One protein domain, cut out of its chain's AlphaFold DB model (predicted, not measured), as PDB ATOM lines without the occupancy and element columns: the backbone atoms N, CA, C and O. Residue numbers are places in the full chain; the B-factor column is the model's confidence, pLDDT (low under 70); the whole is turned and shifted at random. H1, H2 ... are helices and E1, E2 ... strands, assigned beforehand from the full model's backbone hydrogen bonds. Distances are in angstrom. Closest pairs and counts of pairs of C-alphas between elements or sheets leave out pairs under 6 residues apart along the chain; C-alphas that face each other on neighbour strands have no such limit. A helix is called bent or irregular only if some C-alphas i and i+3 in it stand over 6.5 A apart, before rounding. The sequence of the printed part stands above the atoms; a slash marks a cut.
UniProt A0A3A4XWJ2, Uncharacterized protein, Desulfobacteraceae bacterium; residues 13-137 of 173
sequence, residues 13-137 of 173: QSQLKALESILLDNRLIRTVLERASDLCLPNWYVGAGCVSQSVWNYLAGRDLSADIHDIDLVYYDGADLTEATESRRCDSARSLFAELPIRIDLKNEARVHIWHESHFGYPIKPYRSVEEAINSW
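AT A GLANCE: This is residues 13 to 137 of the 173 residues of an uncharacterized protein of Desulfobacteraceae bacterium (UniProt A0A3A4XWJ2). A small sheet of three strands, E1, E2 and E3, stands in the middle, with H2 and H4 packed over one face and the short H6 over the other. H1 and H3 cross each other at one end of the long axis, and H5 leads away from the sheet at the opposite end. You have 125 printed residues with six named helices and three named strands, in the order H1 H2 E1 H3 E2 H4 E3 H5 H6. The sheet runs E1 E2 E3 and is mixed; the class is mostly helix. The whole is compact, with a radius of gyration of the C-alphas of 15.3 A and spans of 41 by 29 by 26 A.

HOW THE PARTS SIT: Start at H1, residues 13 to 25, which touches H3, residues 49 to 59, about perpendicular at 79 degrees; their closest C-alphas are those of Ile 22 and Val 55, 6.7 A apart. H2, residues 27 to 39, is on the sheet at a height of 8.7 A, over E2, residues 70 to 75. Next look at E1, residues 44 to 47: it is antiparallel to E2, with N 45 and O 74 2.8 A apart, within hydrogen-bond range. H3 only grazes the sheet, with its residues 49 to 51. E3, residues 103 to 108, is parallel to E2, with N 73 and O 105 2.9 A apart, within hydrogen-bond range. H4, residues 83 to 96, lies over E3 at a height of 7.9 A, on the same face as H2, and E2, H4 and E3 make a strand-helix-strand unit, two parallel neighbour strands joined through a helix, with a right-handed crossover. H4 touches H2 at a steep tilt of 52 degrees, opposite ways, closest at the C-alphas of Leu 39 and Ala 93, 6.9 A apart. H6, residues 130 to 136, is on the opposite face at a height of 9.0 A. It only just touches H5, residues 109 to 120, with 3 pairs of C-alphas within 8 A, the closest being Glu 109 and Val 130 at 6.1 A. Every O i to N i+4 pair is within hydrogen-bond range in H1, H3, H4 and H6, against 6 of 9 in H2 and 3 of 8 in H5, where 5 of 9 O i to N i+3 pairs are.

IN THESE COORDINATES: Find C-alpha 13 at (-2.090, -11.594, -40.532); from there H1 runs 18.3 A. H2 spans 18.9 A and is only just irregular, with C-alphas 34 and 37 6.7 A apart; H5 is irregular too, with C-alphas 110 and 113 7.4 A apart. E1 spans 9.7 A, H3 15.3 A, E2 16.0 A, H4 19.7 A, E3 16.3 A and H5 15.8 A. H6 runs 9.9 A and ends with C-alpha 136 at (-6.927, 9.997, -50.690).

THE WHOLE: The two C-alphas farthest apart are those of Gly 61 and Ala 79, at 43.7 A. The printed part has no cut, and no link is long. Its mean pLDDT is 93.1, and no printed residue is under 70.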
ATOM      1  N   GLN A  13      -2.931 -11.653 -41.732       91.38
ATOM      2  CA  GLN A  13      -2.090 -11.594 -40.532       91.38
ATOM      3  C   GLN A  13      -0.614 -11.873 -40.846       91.38
ATOM      4  O   GLN A  13       0.274 -11.232 -40.281       91.38
ATOM      5  N   SER A  14      -0.346 -12.826 -41.738       90.50
ATOM      6  CA  SER A  14       1.005 -13.140 -42.199       90.50
ATOM      7  C   SER A  14       1.574 -12.032 -43.086       90.50
ATOM      8  O   SER A  14       2.753 -11.712 -42.962       90.50
ATOM      9  N   GLN A  15       0.749 -11.417 -43.938       89.44
ATOM     10  CA  GLN A  15       1.157 -10.266 -44.748       89.44
ATOM     11  C   GLN A  15       1.527  -9.064 -43.871       89.44
ATOM     12  O   GLN A  15       2.565  -8.450 -44.096       89.44
ATOM     13  N   LEU A  16       0.737  -8.780 -42.829       92.50
ATOM     14  CA  LEU A  16       1.020  -7.708 -41.872       92.50
ATOM     15  C   LEU A  16       2.330  -7.946 -41.117       92.50
ATOM     16  O   LEU A  16       3.155  -7.044 -41.041       92.50
ATOM     17  N   LYS A  17       2.567  -9.172 -40.630       93.25
ATOM     18  CA  LYS A  17       3.836  -9.524 -39.968       93.25
ATOM     19  C   LYS A  17       5.037  -9.397 -40.904       93.25
ATOM     20  O   LYS A  17       6.102  -8.962 -40.479       93.25
ATOM     21  N   ALA A  18       4.879  -9.786 -42.170       92.38
ATOM     22  CA  ALA A  18       5.938  -9.635 -43.161       92.38
ATOM     23  C   ALA A  18       6.232  -8.153 -43.432       92.38
ATOM     24  O   ALA A  18       7.396  -7.765 -43.437       92.38
ATOM     25  N   LEU A  19       5.195  -7.325 -43.598       93.56
ATOM     26  CA  LEU A  19       5.346  -5.882 -43.773       93.56
ATOM     27  C   LEU A  19       6.052  -5.244 -42.573       93.56
ATOM     28  O   LEU A  19       7.035  -4.536 -42.756       93.56
ATOM     29  N   GLU A  20       5.590  -5.536 -41.358       94.75
ATOM     30  CA  GLU A  20       6.204  -5.052 -40.121       94.75
ATOM     31  C   GLU A  20       7.689  -5.428 -40.055       94.75
ATOM     32  O   GLU A  20       8.531  -4.562 -39.835       94.75
ATOM     33  N   SER A  21       8.030  -6.691 -40.335       95.25
ATOM     34  CA  SER A  21       9.425  -7.141 -40.371       95.25
ATOM     35  C   SER A  21      10.254  -6.372 -41.400       95.25
ATOM     36  O   SER A  21      11.342  -5.914 -41.071       95.25
ATOM     37  N   ILE A  22       9.746  -6.194 -42.625       94.75
ATOM     38  CA  ILE A  22      10.454  -5.475 -43.696       94.75
ATOM     39  C   ILE A  22      10.722  -4.022 -43.293       94.75
ATOM     40  O   ILE A  22      11.832  -3.522 -43.477       94.75
ATOM     41  N   LEU A  23       9.716  -3.337 -42.743       94.62
ATOM     42  CA  LEU A  23       9.839  -1.934 -42.348       94.62
ATOM     43  C   LEU A  23      10.767  -1.757 -41.147       94.62
ATOM     44  O   LEU A  23      11.555  -0.817 -41.124       94.62
ATOM     45  N   LEU A  24      10.717  -2.670 -40.176       95.12
ATOM     46  CA  LEU A  24      11.624  -2.646 -39.034       95.12
ATOM     47  C   LEU A  24      13.058  -3.026 -39.440       95.12
ATOM     48  O   LEU A  24      14.012  -2.510 -38.864       95.12
ATOM     49  N   ASP A  25      13.270  -3.885 -40.432       95.50
ATOM     50  CA  ASP A  25      14.622  -4.191 -40.922       95.50
ATOM     51  C   ASP A  25      15.246  -3.020 -41.706       95.50
ATOM     52  O   ASP A  25      16.473  -2.893 -41.772       95.50
ATOM     53  N   ASN A  26      14.425  -2.110 -42.242       95.38
ATOM     54  CA  ASN A  26      14.896  -0.855 -42.817       95.38
ATOM     55  C   ASN A  26      15.333   0.114 -41.701       95.38
ATOM     56  O   ASN A  26      14.512   0.678 -40.978       95.38
ATOM     57  N   ARG A  27      16.647   0.353 -41.588       93.88
ATOM     58  CA  ARG A  27      17.228   1.221 -40.549       93.88
ATOM     59  C   ARG A  27      16.680   2.647 -40.576       93.88
ATOM     60  O   ARG A  27      16.449   3.195 -39.506       93.88
ATOM     61  N   LEU A  28      16.463   3.231 -41.757       94.69
ATOM     62  CA  LEU A  28      15.958   4.603 -41.865       94.69
ATOM     63  C   LEU A  28      14.541   4.698 -41.295       94.69
ATOM     64  O   LEU A  28      14.277   5.529 -40.430       94.69
ATOM     65  N   ILE A  29      13.652   3.799 -41.727       95.12
ATOM     66  CA  ILE A  29      12.258   3.769 -41.268       95.12
ATOM     67  C   ILE A  29      12.192   3.450 -39.776       95.12
ATOM     68  O   ILE A  29      11.498   4.148 -39.040       95.12
ATOM     69  N   ARG A  30      12.951   2.452 -39.303       95.56
ATOM     70  CA  ARG A  30      13.038   2.123 -37.876       95.56
ATOM     71  C   ARG A  30      13.435   3.339 -37.041       95.56
ATOM     72  O   ARG A  30      12.744   3.647 -36.077       95.56
ATOM     73  N   THR A  31      14.510   4.037 -37.409       95.12
ATOM     74  CA  THR A  31      14.972   5.206 -36.648       95.12
ATOM     75  C   THR A  31      13.929   6.321 -36.636       95.12
ATOM     76  O   THR A  31      13.728   6.948 -35.596       95.12
ATOM     77  N   VAL A  32      13.221   6.543 -37.749       95.19
ATOM     78  CA  VAL A  32      12.111   7.505 -37.782       95.19
ATOM     79  C   VAL A  32      10.982   7.080 -36.847       95.19
ATOM     80  O   VAL A  32      10.552   7.891 -36.038       95.19
ATOM     81  N   LEU A  33      10.540   5.822 -36.892       94.38
ATOM     82  CA  LEU A  33       9.469   5.320 -36.025       94.38
ATOM     83  C   LEU A  33       9.827   5.406 -34.533       94.38
ATOM     84  O   LEU A  33       8.983   5.784 -33.724       94.38
ATOM     85  N   GLU A  34      11.069   5.083 -34.169       94.06
ATOM     86  CA  GLU A  34      11.542   5.119 -32.780       94.06
ATOM     87  C   GLU A  34      11.603   6.557 -32.242       94.06
ATOM     88  O   GLU A  34      11.137   6.827 -31.132       94.06
ATOM     89  N   ARG A  35      12.126   7.498 -33.037       94.94
ATOM     90  CA  ARG A  35      12.378   8.875 -32.586       94.94
ATOM     91  C   ARG A  35      11.226   9.841 -32.860       94.94
ATOM     92  O   ARG A  35      11.144  10.867 -32.201       94.94
ATOM     93  N   ALA A  36      10.303   9.543 -33.779       93.44
ATOM     94  CA  ALA A  36       9.175  10.434 -34.094       93.44
ATOM     95  C   ALA A  36       8.291  10.737 -32.872       93.44
ATOM     96  O   ALA A  36       7.673  11.800 -32.810       93.44
ATOM     97  N   SER A  37       8.272   9.840 -31.881       91.75
ATOM     98  CA  SER A  37       7.597  10.068 -30.600       91.75
ATOM     99  C   SER A  37       8.111  11.312 -29.850       91.75
ATOM    100  O   SER A  37       7.307  12.003 -29.222       91.75
ATOM    101  N   ASP A  38       9.388  11.679 -30.010       93.56
ATOM    102  CA  ASP A  38      10.005  12.863 -29.391       93.56
ATOM    103  C   ASP A  38       9.447  14.185 -29.950       93.56
ATOM    104  O   ASP A  38       9.569  15.237 -29.322       93.56
ATOM    105  N   LEU A  39       8.806  14.153 -31.126       92.12
ATOM    106  CA  LEU A  39       8.166  15.327 -31.729       92.12
ATOM    107  C   LEU A  39       6.809  15.664 -31.097       92.12
ATOM    108  O   LEU A  39       6.233  16.707 -31.426       92.12
ATOM    109  N   CYS A  40       6.281  14.800 -30.219       92.44
ATOM    110  CA  CYS A  40       4.991  14.983 -29.548       92.44
ATOM    111  C   CYS A  40       3.866  15.354 -30.539       92.44
ATOM    112  O   CYS A  40       3.073  16.274 -30.303       92.44
ATOM    113  N   LEU A  41       3.842  14.688 -31.699       92.69
ATOM    114  CA  LEU A  41       2.836  14.910 -32.735       92.69
ATOM    115  C   LEU A  41       1.527  14.197 -32.360       92.69
ATOM    116  O   LEU A  41       1.565  13.056 -31.895       92.69
ATOM    117  N   PRO A  42       0.360  14.823 -32.569       92.19
ATOM    118  CA  PRO A  42      -0.920  14.140 -32.430       92.19
ATOM    119  C   PRO A  42      -1.198  13.260 -33.656       92.19
ATOM    120  O   PRO A  42      -1.074  13.726 -34.785       92.19
ATOM    121  N   ASN A  43      -1.612  12.010 -33.419       90.44
ATOM    122  CA  ASN A  43      -2.074  11.058 -34.439       90.44
ATOM    123  C   ASN A  43      -1.195  11.035 -35.706       90.44
ATOM    124  O   ASN A  43      -1.594  11.568 -36.737       90.44
ATOM    125  N   TRP A  44       0.017  10.488 -35.609       95.50
ATOM    126  CA  TRP A  44       1.002  10.522 -36.691       95.50
ATOM    127  C   TRP A  44       1.239   9.150 -37.325       95.50
ATOM    128  O   TRP A  44       1.096   8.116 -36.674       95.50
ATOM    129  N   TYR A  45       1.640   9.159 -38.594       95.19
ATOM    130  CA  TYR A  45       1.942   7.979 -39.398       95.19
ATOM    131  C   TYR A  45       3.183   8.216 -40.261       95.19
ATOM    132  O   TYR A  45       3.409   9.321 -40.752       95.19
ATOM    133  N   VAL A  46       3.957   7.153 -40.485       94.19
ATOM    134  CA  VAL A  46       4.940   7.081 -41.576       94.19
ATOM    135  C   VAL A  46       4.291   6.339 -42.738       94.19
ATOM    136  O   VAL A  46       3.678   5.291 -42.522       94.19
ATOM    137  N   GLY A  47       4.398   6.861 -43.960       89.56
ATOM    138  CA  GLY A  47       3.634   6.316 -45.083       89.56
ATOM    139  C   GLY A  47       4.250   6.496 -46.467       89.56
ATOM    140  O   GLY A  47       5.450   6.697 -46.630       89.56
ATOM    141  N   ALA A  48       3.378   6.375 -47.470       87.94
ATOM    142  CA  ALA A  48       3.628   6.687 -48.873       87.94
ATOM    143  C   ALA A  48       4.774   5.876 -49.517       87.94
ATOM    144  O   ALA A  48       4.800   4.641 -49.427       87.94
ATOM    145  N   GLY A  49       5.658   6.552 -50.258       88.88
ATOM    146  CA  GLY A  49       6.627   5.927 -51.156       88.88
ATOM    147  C   GLY A  49       7.631   5.046 -50.422       88.88
ATOM    148  O   GLY A  49       7.901   3.930 -50.865       88.88
ATOM    149  N   CYS A  50       8.111   5.486 -49.254       91.56
ATOM    150  CA  CYS A  50       9.120   4.754 -48.486       91.56
ATOM    151  C   CYS A  50       8.651   3.354 -48.048       91.56
ATOM    152  O   CYS A  50       9.438   2.400 -48.063       91.56
ATOM    153  N   VAL A  51       7.359   3.198 -47.736       92.38
ATOM    154  CA  VAL A  51       6.761   1.918 -47.333       92.38
ATOM    155  C   VAL A  51       6.698   0.965 -48.523       92.38
ATOM    156  O   VAL A  51       7.180  -0.165 -48.449       92.38
ATOM    157  N   SER A  52       6.147   1.434 -49.645       92.12
ATOM    158  CA  SER A  52       5.978   0.612 -50.848       92.12
ATOM    159  C   SER A  52       7.327   0.246 -51.477       92.12
ATOM    160  O   SER A  52       7.550  -0.913 -51.830       92.12
ATOM    161  N   GLN A  53       8.262   1.200 -51.535       92.94
ATOM    162  CA  GLN A  53       9.613   0.989 -52.051       92.94
ATOM    163  C   GLN A  53      10.402  -0.009 -51.194       92.94
ATOM    164  O   GLN A  53      11.061  -0.885 -51.750       92.94
ATOM    165  N   SER A  54      10.280   0.038 -49.860       93.81
ATOM    166  CA  SER A  54      10.915  -0.952 -48.971       93.81
ATOM    167  C   SER A  54      10.432  -2.375 -49.261       93.81
ATOM    168  O   SER A  54      11.235  -3.307 -49.333       93.81
ATOM    169  N   VAL A  55       9.126  -2.550 -49.491       93.19
ATOM    170  CA  VAL A  55       8.550  -3.851 -49.861       93.19
ATOM    171  C   VAL A  55       9.059  -4.309 -51.228       93.19
ATOM    172  O   VAL A  55       9.453  -5.464 -51.377       93.19
ATOM    173  N   TRP A  56       9.105  -3.427 -52.228       92.94
ATOM    174  CA  TRP A  56       9.652  -3.775 -53.541       92.94
ATOM    175  C   TRP A  56      11.132  -4.134 -53.494       92.94
ATOM    176  O   TRP A  56      11.531  -5.121 -54.109       92.94
ATOM    177  N   ASN A  57      11.934  -3.385 -52.740       94.19
ATOM    178  CA  ASN A  57      13.348  -3.676 -52.543       94.19
ATOM    179  C   ASN A  57      13.540  -5.048 -51.900       94.19
ATOM    180  O   ASN A  57      14.339  -5.840 -52.399       94.19
ATOM    181  N   TYR A  58      12.754  -5.367 -50.867       94.06
ATOM    182  CA  TYR A  58      12.760  -6.687 -50.244       94.06
ATOM    183  C   TYR A  58      12.438  -7.798 -51.253       94.06
ATOM    184  O   TYR A  58      13.186  -8.769 -51.372       94.06
ATOM    185  N   LEU A  59      11.359  -7.642 -52.029       91.88
ATOM    186  CA  LEU A  59      10.945  -8.633 -53.030       91.88
ATOM    187  C   LEU A  59      11.961  -8.782 -54.173       91.88
ATOM    188  O   LEU A  59      12.108  -9.873 -54.722       91.88
ATOM    189  N   ALA A  60      12.671  -7.709 -54.516       91.88
ATOM    190  CA  ALA A  60      13.730  -7.700 -55.520       91.88
ATOM    191  C   ALA A  60      15.105  -8.137 -54.974       91.88
ATOM    192  O   ALA A  60      16.061  -8.206 -55.746       91.88
ATOM    193  N   GLY A  61      15.232  -8.412 -53.667       92.19
ATOM    194  CA  GLY A  61      16.508  -8.749 -53.023       92.19
ATOM    195  C   GLY A  61      17.530  -7.602 -53.020       92.19
ATOM    196  O   GLY A  61      18.735  -7.855 -53.024       92.19
ATOM    197  N   ARG A  62      17.062  -6.351 -53.065       94.00
ATOM    198  CA  ARG A  62      17.879  -5.129 -53.012       94.00
ATOM    199  C   ARG A  62      18.015  -4.633 -51.570       94.00
ATOM    200  O   ARG A  62      17.298  -5.081 -50.680       94.00
ATOM    201  N   ASP A  63      18.927  -3.684 -51.351       93.88
ATOM    202  CA  ASP A  63      18.986  -2.947 -50.085       93.88
ATOM    203  C   ASP A  63      17.635  -2.270 -49.801       93.88
ATOM    204  O   ASP A  63      17.055  -1.649 -50.690       93.88
ATOM    205  N   LEU A  64      17.129  -2.401 -48.571       94.06
ATOM    206  CA  LEU A  64      15.795  -1.917 -48.200       94.06
ATOM    207  C   LEU A  64      15.651  -0.399 -48.340       94.06
ATOM    208  O   LEU A  64      14.552   0.071 -48.622       94.06
ATOM    209  N   SER A  65      16.749   0.346 -48.194       93.12
ATOM    210  CA  SER A  65      16.784   1.809 -48.280       93.12
ATOM    211  C   SER A  65      17.075   2.321 -49.695       93.12
ATOM    212  O   SER A  65      17.111   3.531 -49.909       93.12
ATOM    213  N   ALA A  66      17.304   1.430 -50.666       92.00
ATOM    214  CA  ALA A  66      17.626   1.822 -52.034       92.00
ATOM    215  C   ALA A  66      16.478   2.602 -52.689       92.00
ATOM    216  O   ALA A  66      15.316   2.213 -52.588       92.00
ATOM    217  N   ASP A  67      16.820   3.671 -53.407       91.69
ATOM    218  CA  ASP A  67      15.876   4.512 -54.155       91.69
ATOM    219  C   ASP A  67      14.725   5.091 -53.302       91.69
ATOM    220  O   ASP A  67      13.678   5.455 -53.828       91.69
ATOM    221  N   ILE A  68      14.912   5.199 -51.981       91.75
ATOM    222  CA  ILE A  68      14.025   5.979 -51.115       91.75
ATOM    223  C   ILE A  68      14.588   7.399 -51.035       91.75
ATOM    224  O   ILE A  68      15.704   7.608 -50.557       91.75
ATOM    225  N   HIS A  69      13.830   8.373 -51.530       90.62
ATOM    226  CA  HIS A  69      14.265   9.772 -51.602       90.62
ATOM    227  C   HIS A  69      13.879  10.580 -50.361       90.62
ATOM    228  O   HIS A  69      14.615  11.474 -49.935       90.62
ATOM    229  N   ASP A  70      12.743  10.239 -49.773       93.75
ATOM    230  CA  ASP A  70      12.152  10.891 -48.623       93.75
ATOM    231  C   ASP A  70      11.327   9.908 -47.785       93.75
ATOM    232  O   ASP A  70      10.964   8.810 -48.216       93.75
ATOM    233  N   ILE A  71      11.088  10.300 -46.535       94.94
ATOM    234  CA  ILE A  71      10.161   9.631 -45.627       94.94
ATOM    235  C   ILE A  71       9.063  10.626 -45.283       94.94
ATOM    236  O   ILE A  71       9.312  11.628 -44.604       94.94
ATOM    237  N   ASP A  72       7.852  10.322 -45.736       94.62
ATOM    238  CA  ASP A  72       6.647  11.061 -45.386       94.62
ATOM    239  C   ASP A  72       6.254  10.749 -43.939       94.62
ATOM    240  O   ASP A  72       5.881   9.617 -43.607       94.62
ATOM    241  N   LEU A  73       6.345  11.763 -43.079       96.31
ATOM    242  CA  LEU A  73       5.850  11.738 -41.707       96.31
ATOM    243  C   LEU A  73       4.649  12.677 -41.637       96.31
ATOM    244  O   LEU A  73       4.773  13.891 -41.756       96.31
ATOM    245  N   VAL A  74       3.464  12.127 -41.439       96.19
ATOM    246  CA  VAL A  74       2.226  12.904 -41.500       96.19
ATOM    247  C   VAL A  74       1.506  12.846 -40.173       96.19
ATOM    248  O   VAL A  74       1.554  11.837 -39.476       96.19
ATOM    249  N   TYR A  75       0.875  13.946 -39.788       96.88
ATOM    250  CA  TYR A  75       0.143  14.058 -38.533       96.88
ATOM    251  C   TYR A  75      -1.126  14.880 -38.729       96.88
ATOM    252  O   TYR A  75      -1.276  15.573 -39.736       96.88
ATOM    253  N   TYR A  76      -2.047  14.818 -37.766       95.94
ATOM    254  CA  TYR A  76      -3.282  15.593 -37.821       95.94
ATOM    255  C   TYR A  76      -3.450  16.451 -36.574       95.94
ATOM    256  O   TYR A  76      -3.719  15.951 -35.482       95.94
ATOM    257  N   ASP A  77      -3.352  17.764 -36.764       94.94
ATOM    258  CA  ASP A  77      -3.696  18.767 -35.762       94.94
ATOM    259  C   ASP A  77      -4.724  19.735 -36.352       94.94
ATOM    260  O   ASP A  77      -4.382  20.721 -37.007       94.94
ATOM    261  N   GLY A  78      -6.005  19.409 -36.159       92.00
ATOM    262  CA  GLY A  78      -7.123  20.251 -36.587       92.00
ATOM    263  C   GLY A  78      -7.391  21.449 -35.670       92.00
ATOM    264  O   GLY A  78      -8.211  22.295 -36.020       92.00
ATOM    265  N   ALA A  79      -6.736  21.521 -34.505       92.62
ATOM    266  CA  ALA A  79      -6.871  22.646 -33.583       92.62
ATOM    267  C   ALA A  79      -5.929  23.801 -33.958       92.62
ATOM    268  O   ALA A  79      -6.287  24.963 -33.767       92.62
ATOM    269  N   ASP A  80      -4.758  23.491 -34.525       92.62
ATOM    270  CA  ASP A  80      -3.796  24.479 -35.018       92.62
ATOM    271  C   ASP A  80      -3.520  24.315 -36.520       92.62
ATOM    272  O   ASP A  80      -2.696  23.515 -36.971       92.62
ATOM    273  N   LEU A  81      -4.195  25.154 -37.306       92.88
ATOM    274  CA  LEU A  81      -4.026  25.243 -38.752       92.88
ATOM    275  C   LEU A  81      -3.082  26.375 -39.158       92.88
ATOM    276  O   LEU A  81      -3.240  26.905 -40.253       92.88
ATOM    277  N   THR A  82      -2.124  26.799 -38.333       93.88
ATOM    278  CA  THR A  82      -1.195  27.880 -38.704       93.88
ATOM    279  C   THR A  82       0.053  27.359 -39.421       93.88
ATOM    280  O   THR A  82       0.646  26.348 -39.044       93.88
ATOM    281  N   GLU A  83       0.503  28.084 -40.452       92.75
ATOM    282  CA  GLU A  83       1.740  27.749 -41.181       92.75
ATOM    283  C   GLU A  83       2.968  27.858 -40.277       92.75
ATOM    284  O   GLU A  83       3.884  27.046 -40.353       92.75
ATOM    285  N   ALA A  84       2.966  28.831 -39.363       94.62
ATOM    286  CA  ALA A  84       4.056  29.033 -38.422       94.62
ATOM    287  C   ALA A  84       4.242  27.838 -37.471       94.62
ATOM    288  O   ALA A  84       5.382  27.477 -37.178       94.62
ATOM    289  N   THR A  85       3.162  27.211 -36.986       93.94
ATOM    290  CA  THR A  85       3.277  26.007 -36.147       93.94
ATOM    291  C   THR A  85       3.775  24.811 -36.946       93.94
ATOM    292  O   THR A  85       4.684  24.124 -36.481       93.94
ATOM    293  N   GLU A  86       3.233  24.580 -38.144       94.44
ATOM    294  CA  GLU A  86       3.711  23.512 -39.031       94.44
ATOM    295  C   GLU A  86       5.202  23.690 -39.353       94.44
ATOM    296  O   GLU A  86       5.984  22.761 -39.174       94.44
ATOM    297  N   SER A  87       5.627  24.908 -39.703       94.88
ATOM    298  CA  SER A  87       7.029  25.233 -39.985       94.88
ATOM    299  C   SER A  87       7.951  24.955 -38.790       94.88
ATOM    300  O   SER A  87       8.955  24.259 -38.936       94.88
ATOM    301  N   ARG A  88       7.571  25.374 -37.570       95.94
ATOM    302  CA  ARG A  88       8.337  25.060 -36.345       95.94
ATOM    303  C   ARG A  88       8.467  23.556 -36.096       95.94
ATOM    304  O   ARG A  88       9.517  23.092 -35.644       95.94
ATOM    305  N   ARG A  89       7.411  22.785 -36.364       95.44
ATOM    306  CA  ARG A  89       7.448  21.321 -36.237       95.44
ATOM    307  C   ARG A  89       8.339  20.700 -37.315       95.44
ATOM    308  O   ARG A  89       9.117  19.809 -36.990       95.44
ATOM    309  N   CYS A  90       8.310  21.214 -38.546       95.19
ATOM    310  CA  CYS A  90       9.228  20.806 -39.613       95.19
ATOM    311  C   CYS A  90      10.690  21.066 -39.230       95.19
ATOM    312  O   CYS A  90      11.532  20.194 -39.421       95.19
ATOM    313  N   ASP A  91      11.002  22.221 -38.642       95.69
ATOM    314  CA  ASP A  91      12.357  22.535 -38.169       95.69
ATOM    315  C   ASP A  91      12.798  21.633 -37.012       95.69
ATOM    316  O   ASP A  91      13.951  21.194 -36.958       95.69
ATOM    317  N   SER A  92      11.864  21.293 -36.120       95.69
ATOM    318  CA  SER A  92      12.104  20.333 -35.038       95.69
ATOM    319  C   SER A  92      12.396  18.936 -35.593       95.69
ATOM    320  O   SER A  92      13.371  18.314 -35.183       95.69
ATOM    321  N   ALA A  93      11.623  18.472 -36.581       95.50
ATOM    322  CA  ALA A  93      11.865  17.201 -37.264       95.50
ATOM    323  C   ALA A  93      13.209  17.194 -38.005       95.50
ATOM    324  O   ALA A  93      13.983  16.253 -37.855       95.50
ATOM    325  N   ARG A  94      13.543  18.265 -38.738       94.38
ATOM    326  CA  ARG A  94      14.848  18.409 -39.407       94.38
ATOM    327  C   ARG A  94      16.009  18.332 -38.424       94.38
ATOM    328  O   ARG A  94      17.004  17.685 -38.717       94.38
ATOM    329  N   SER A  95      15.879  18.985 -37.271       95.56
ATOM    330  CA  SER A  95      16.909  18.968 -36.229       95.56
ATOM    331  C   SER A  95      17.021  17.594 -35.576       95.56
ATOM    332  O   SER A  95      18.126  17.126 -35.314       95.56
ATOM    333  N   LEU A  96      15.883  16.937 -35.335       96.12
ATOM    334  CA  LEU A  96      15.838  15.611 -34.736       96.12
ATOM    335  C   LEU A  96      16.500  14.573 -35.645       96.12
ATOM    336  O   LEU A  96      17.280  13.772 -35.151       96.12
ATOM    337  N   PHE A  97      16.228  14.611 -36.948       95.88
ATOM    338  CA  PHE A  97      16.691  13.620 -37.923       95.88
ATOM    339  C   PHE A  97      17.914  14.066 -38.737       95.88
ATOM    340  O   PHE A  97      18.178  13.518 -39.804       95.88
ATOM    341  N   ALA A  98      18.660  15.066 -38.259       94.06
ATOM    342  CA  ALA A  98      19.765  15.678 -38.999       94.06
ATOM    343  C   ALA A  98      20.899  14.697 -39.349       94.06
ATOM    344  O   ALA A  98      21.659  14.941 -40.285       94.06
ATOM    345  N   GLU A  99      21.038  13.604 -38.597       93.75
ATOM    346  CA  GLU A  99      22.047  12.576 -38.846       93.75
ATOM    347  C   GLU A  99      21.639  11.549 -39.911       93.75
ATOM    348  O   GLU A  99      22.488  10.783 -40.377       93.75
ATOM    349  N   LEU A 100      20.362  11.512 -40.305       93.69
ATOM    350  CA  LEU A 100      19.890  10.593 -41.329       93.69
ATOM    351  C   LEU A 100      20.221  11.129 -42.731       93.69
ATOM    352  O   LEU A 100      19.982  12.301 -43.024       93.69
ATOM    353  N   PRO A 101      20.699  10.278 -43.655       93.31
ATOM    354  CA  PRO A 101      21.008  10.676 -45.027       93.31
ATOM    355  C   PRO A 101      19.746  10.777 -45.907       93.31
ATOM    356  O   PRO A 101      19.810  10.517 -47.107       93.31
ATOM    357  N   ILE A 102      18.588  11.095 -45.323       93.69
ATOM    358  CA  ILE A 102      17.296  11.131 -46.008       93.69
ATOM    359  C   ILE A 102      16.463  12.315 -45.528       93.69
ATOM    360  O   ILE A 102      16.507  12.700 -44.359       93.69
ATOM    361  N   ARG A 103      15.686  12.901 -46.440       93.69
ATOM    362  CA  ARG A 103      14.756  13.974 -46.102       93.69
ATOM    363  C   ARG A 103      13.536  13.396 -45.384       93.69
ATOM    364  O   ARG A 103      12.903  12.478 -45.891       93.69
ATOM    365  N   ILE A 104      13.160  14.002 -44.263       95.31
ATOM    366  CA  ILE A 104      11.853  13.781 -43.636       95.31
ATOM    367  C   ILE A 104      10.904  14.874 -44.125       95.31
ATOM    368  O   ILE A 104      11.169  16.058 -43.889       95.31
ATOM    369  N   ASP A 105       9.831  14.503 -44.827       94.88
ATOM    370  CA  ASP A 105       8.766  15.443 -45.184       94.88
ATOM    371  C   ASP A 105       7.661  15.375 -44.133       94.88
ATOM    372  O   ASP A 105       6.855  14.449 -44.106       94.88
ATOM    373  N   LEU A 106       7.671  16.348 -43.216       96.06
ATOM    374  CA  LEU A 106       6.641  16.474 -42.192       96.06
ATOM    375  C   LEU A 106       5.442  17.265 -42.743       96.06
ATOM    376  O   LEU A 106       5.625  18.364 -43.282       96.06
ATOM    377  N   LYS A 107       4.220  16.747 -42.565       95.25
ATOM    378  CA  LYS A 107       2.985  17.443 -42.972       95.25
ATOM    379  C   LYS A 107       1.872  17.387 -41.934       95.25
ATOM    380  O   LYS A 107       1.599  16.320 -41.386       95.25
ATOM    381  N   ASN A 108       1.188  18.516 -41.721       96.25
ATOM    382  CA  ASN A 108      -0.113  18.524 -41.055       96.25
ATOM    383  C   ASN A 108      -1.221  18.273 -42.084       96.25
ATOM    384  O   ASN A 108      -1.604  19.176 -42.834       96.25
ATOM    385  N   GLU A 109      -1.802  17.079 -42.069       95.69
ATOM    386  CA  GLU A 109      -2.884  16.706 -42.982       95.69
ATOM    387  C   GLU A 109      -4.121  17.601 -42.815       95.69
ATOM    388  O   GLU A 109      -4.835  17.892 -43.776       95.69
ATOM    389  N   ALA A 110      -4.334  18.162 -41.621       94.94
ATOM    390  CA  ALA A 110      -5.432  19.093 -41.383       94.94
ATOM    391  C   ALA A 110      -5.310  20.384 -42.217       94.94
ATOM    392  O   ALA A 110      -6.321  21.016 -42.516       94.94
ATOM    393  N   ARG A 111      -4.096  20.777 -42.634       94.62
ATOM    394  CA  ARG A 111      -3.837  22.006 -43.407       94.62
ATOM    395  C   ARG A 111      -3.870  21.816 -44.920       94.62
ATOM    396  O   ARG A 111      -3.890  22.820 -45.628       94.62
ATOM    397  N   VAL A 112      -3.897  20.583 -45.431       92.00
ATOM    398  CA  VAL A 112      -3.717  20.317 -46.872       92.00
ATOM    399  C   VAL A 112      -4.722  21.079 -47.722       92.00
ATOM    400  O   VAL A 112      -4.335  21.759 -48.666       92.00
ATOM    401  N   HIS A 113      -5.994  21.082 -47.326       91.31
ATOM    402  CA  HIS A 113      -7.056  21.799 -48.035       91.31
ATOM    403  C   HIS A 113      -6.817  23.313 -48.200       91.31
ATOM    404  O   HIS A 113      -7.378  23.908 -49.116       91.31
ATOM    405  N   ILE A 114      -5.986  23.934 -47.352       92.06
ATOM    406  CA  ILE A 114      -5.683  25.372 -47.392       92.06
ATOM    407  C   ILE A 114      -4.737  25.694 -48.549       92.06
ATOM    408  O   ILE A 114      -4.955  26.651 -49.288       92.06
ATOM    409  N   TRP A 115      -3.668  24.912 -48.706       89.25
ATOM    410  CA  TRP A 115      -2.646  25.172 -49.721       89.25
ATOM    411  C   TRP A 115      -2.868  24.375 -51.013       89.25
ATOM    412  O   TRP A 115      -2.334  24.754 -52.056       89.25
ATOM    413  N   HIS A 116      -3.677  23.310 -50.977       90.50
ATOM    414  CA  HIS A 116      -3.905  22.414 -52.111       90.50
ATOM    415  C   HIS A 116      -4.436  23.149 -53.344       90.50
ATOM    416  O   HIS A 116      -3.909  22.964 -54.438       90.50
ATOM    417  N   GLU A 117      -5.444  24.012 -53.189       89.31
ATOM    418  CA  GLU A 117      -6.016  24.756 -54.320       89.31
ATOM    419  C   GLU A 117      -4.990  25.683 -54.974       89.31
ATOM    420  O   GLU A 117      -4.885  25.724 -56.196       89.31
ATOM    421  N   SER A 118      -4.173  26.361 -54.166       88.44
ATOM    422  CA  SER A 118      -3.113  27.235 -54.676       88.44
ATOM    423  C   SER A 118      -2.019  26.457 -55.413       88.44
ATOM    424  O   SER A 118      -1.394  26.996 -56.323       88.44
ATOM    425  N   HIS A 119      -1.780  25.200 -55.031       87.31
ATOM    426  CA  HIS A 119      -0.732  24.365 -55.612       87.31
ATOM    427  C   HIS A 119      -1.195  23.583 -56.853       87.31
ATOM    428  O   HIS A 119      -0.465  23.505 -57.838       87.31
ATOM    429  N   PHE A 120      -2.405  23.016 -56.823       86.88
ATOM    430  CA  PHE A 120      -2.927  22.107 -57.854       86.88
ATOM    431  C   PHE A 120      -4.060  22.699 -58.704       86.88
ATOM    432  O   PHE A 120      -4.467  22.089 -59.692       86.88
ATOM    433  N   GLY A 121      -4.578  23.878 -58.351       89.69
ATOM    434  CA  GLY A 121      -5.608  24.580 -59.121       89.69
ATOM    435  C   GLY A 121      -7.038  24.078 -58.907       89.69
ATOM    436  O   GLY A 121      -7.925  24.458 -59.667       89.69
ATOM    437  N   TYR A 122      -7.281  23.231 -57.901       89.12
ATOM    438  CA  TYR A 122      -8.630  22.828 -57.493       89.12
ATOM    439  C   TYR A 122      -8.731  22.603 -55.973       89.12
ATOM    440  O   TYR A 122      -7.769  22.128 -55.354       89.12
ATOM    441  N   PRO A 123      -9.882  22.920 -55.352       91.19
ATOM    442  CA  PRO A 123     -10.081  22.737 -53.923       91.19
ATOM    443  C   PRO A 123     -10.368  21.277 -53.569       91.19
ATOM    444  O   PRO A 123     -10.971  20.525 -54.338       91.19
ATOM    445  N   ILE A 124     -10.002  20.904 -52.346       91.69
ATOM    446  CA  ILE A 124     -10.388  19.641 -51.713       91.69
ATOM    447  C   ILE A 124     -11.129  19.929 -50.407       91.69
ATOM    448  O   ILE A 124     -11.004  21.008 -49.826       91.69
ATOM    449  N   LYS A 125     -11.918  18.964 -49.932       92.62
ATOM    450  CA  LYS A 125     -12.555  19.084 -48.617       92.62
ATOM    451  C   LYS A 125     -11.498  18.930 -47.513       92.62
ATOM    452  O   LYS A 125     -10.586  18.127 -47.690       92.62
ATOM    453  N   PRO A 126     -11.631  19.640 -46.378       93.50
ATOM    454  CA  PRO A 126     -10.797  19.390 -45.209       93.50
ATOM    455  C   PRO A 126     -10.918  17.930 -44.768       93.50
ATOM    456  O   PRO A 126     -12.037  17.432 -44.600       93.50
ATOM    457  N   TYR A 127      -9.781  17.268 -44.568       93.75
ATOM    458  CA  TYR A 127      -9.739  15.942 -43.960       93.75
ATOM    459  C   TYR A 127     -10.130  16.019 -42.482       93.75
ATOM    460  O   TYR A 127      -9.966  17.054 -41.835       93.75
ATOM    461  N   ARG A 128     -10.645  14.915 -41.944       92.81
ATOM    462  CA  ARG A 128     -11.056  14.771 -40.539       92.81
ATOM    463  C   ARG A 128     -10.053  13.975 -39.712       92.81
ATOM    464  O   ARG A 128     -10.143  13.988 -38.485       92.81
ATOM    465  N   SER A 129      -9.141  13.262 -40.368       93.88
ATOM    466  CA  SER A 129      -8.096  12.461 -39.735       93.88
ATOM    467  C   SER A 129      -6.943  12.185 -40.707       93.88
ATOM    468  O   SER A 129      -7.065  12.447 -41.908       93.88
ATOM    469  N   VAL A 130      -5.830  11.634 -40.204       92.81
ATOM    470  CA  VAL A 130      -4.717  11.202 -41.067       92.81
ATOM    471  C   VAL A 130      -5.141  10.050 -41.975       92.81
ATOM    472  O   VAL A 130      -4.776  10.021 -43.140       92.81
ATOM    473  N   GLU A 131      -5.954   9.118 -41.487       93.25
ATOM    474  CA  GLU A 131      -6.421   7.963 -42.254       93.25
ATOM    475  C   GLU A 131      -7.285   8.385 -43.448       93.25
ATOM    476  O   GLU A 131      -7.173   7.803 -44.525       93.25
ATOM    477  N   GLU A 132      -8.128   9.414 -43.287       92.25
ATOM    478  CA  GLU A 132      -8.882   9.985 -44.409       92.25
ATOM    479  C   GLU A 132      -7.943  10.605 -45.452       92.25
ATOM    480  O   GLU A 132      -8.138  10.393 -46.651       92.25
ATOM    481  N   ALA A 133      -6.901  11.308 -45.003       90.56
ATOM    482  CA  ALA A 133      -5.901  11.880 -45.892       90.56
ATOM    483  C   ALA A 133      -5.108  10.796 -46.642       90.56
ATOM    484  O   ALA A 133      -5.059  10.824 -47.874       90.56
ATOM    485  N   ILE A 134      -4.594   9.782 -45.934       89.94
ATOM    486  CA  ILE A 134      -3.877   8.633 -46.511       89.94
ATOM    487  C   ILE A 134      -4.746   7.902 -47.541       89.94
ATOM    488  O   ILE A 134      -4.269   7.567 -48.622       89.94
ATOM    489  N   ASN A 135      -6.037   7.698 -47.255       89.69
ATOM    490  CA  ASN A 135      -6.971   7.059 -48.190       89.69
ATOM    491  C   ASN A 135      -7.171   7.849 -49.494       89.69
ATOM    492  O   ASN A 135      -7.647   7.288 -50.481       89.69
ATOM    493  N   SER A 136      -6.838   9.142 -49.505       87.12
ATOM    494  CA  SER A 136      -6.927   9.997 -50.690       87.12
ATOM    495  C   SER A 136      -5.626  10.082 -51.488       87.12
ATOM    496  O   SER A 136      -5.638  10.605 -52.606       87.12
ATOM    497  N   TRP A 137      -4.508   9.584 -50.946       85.06
ATOM    498  CA  TRP A 137      -3.224   9.665 -51.628       85.06
ATOM    499  C   TRP A 137      -3.269   8.921 -52.961       85.06
ATOM    500  O   TRP A 137      -3.786   7.797 -53.031       85.06
TER     501      TRP A 137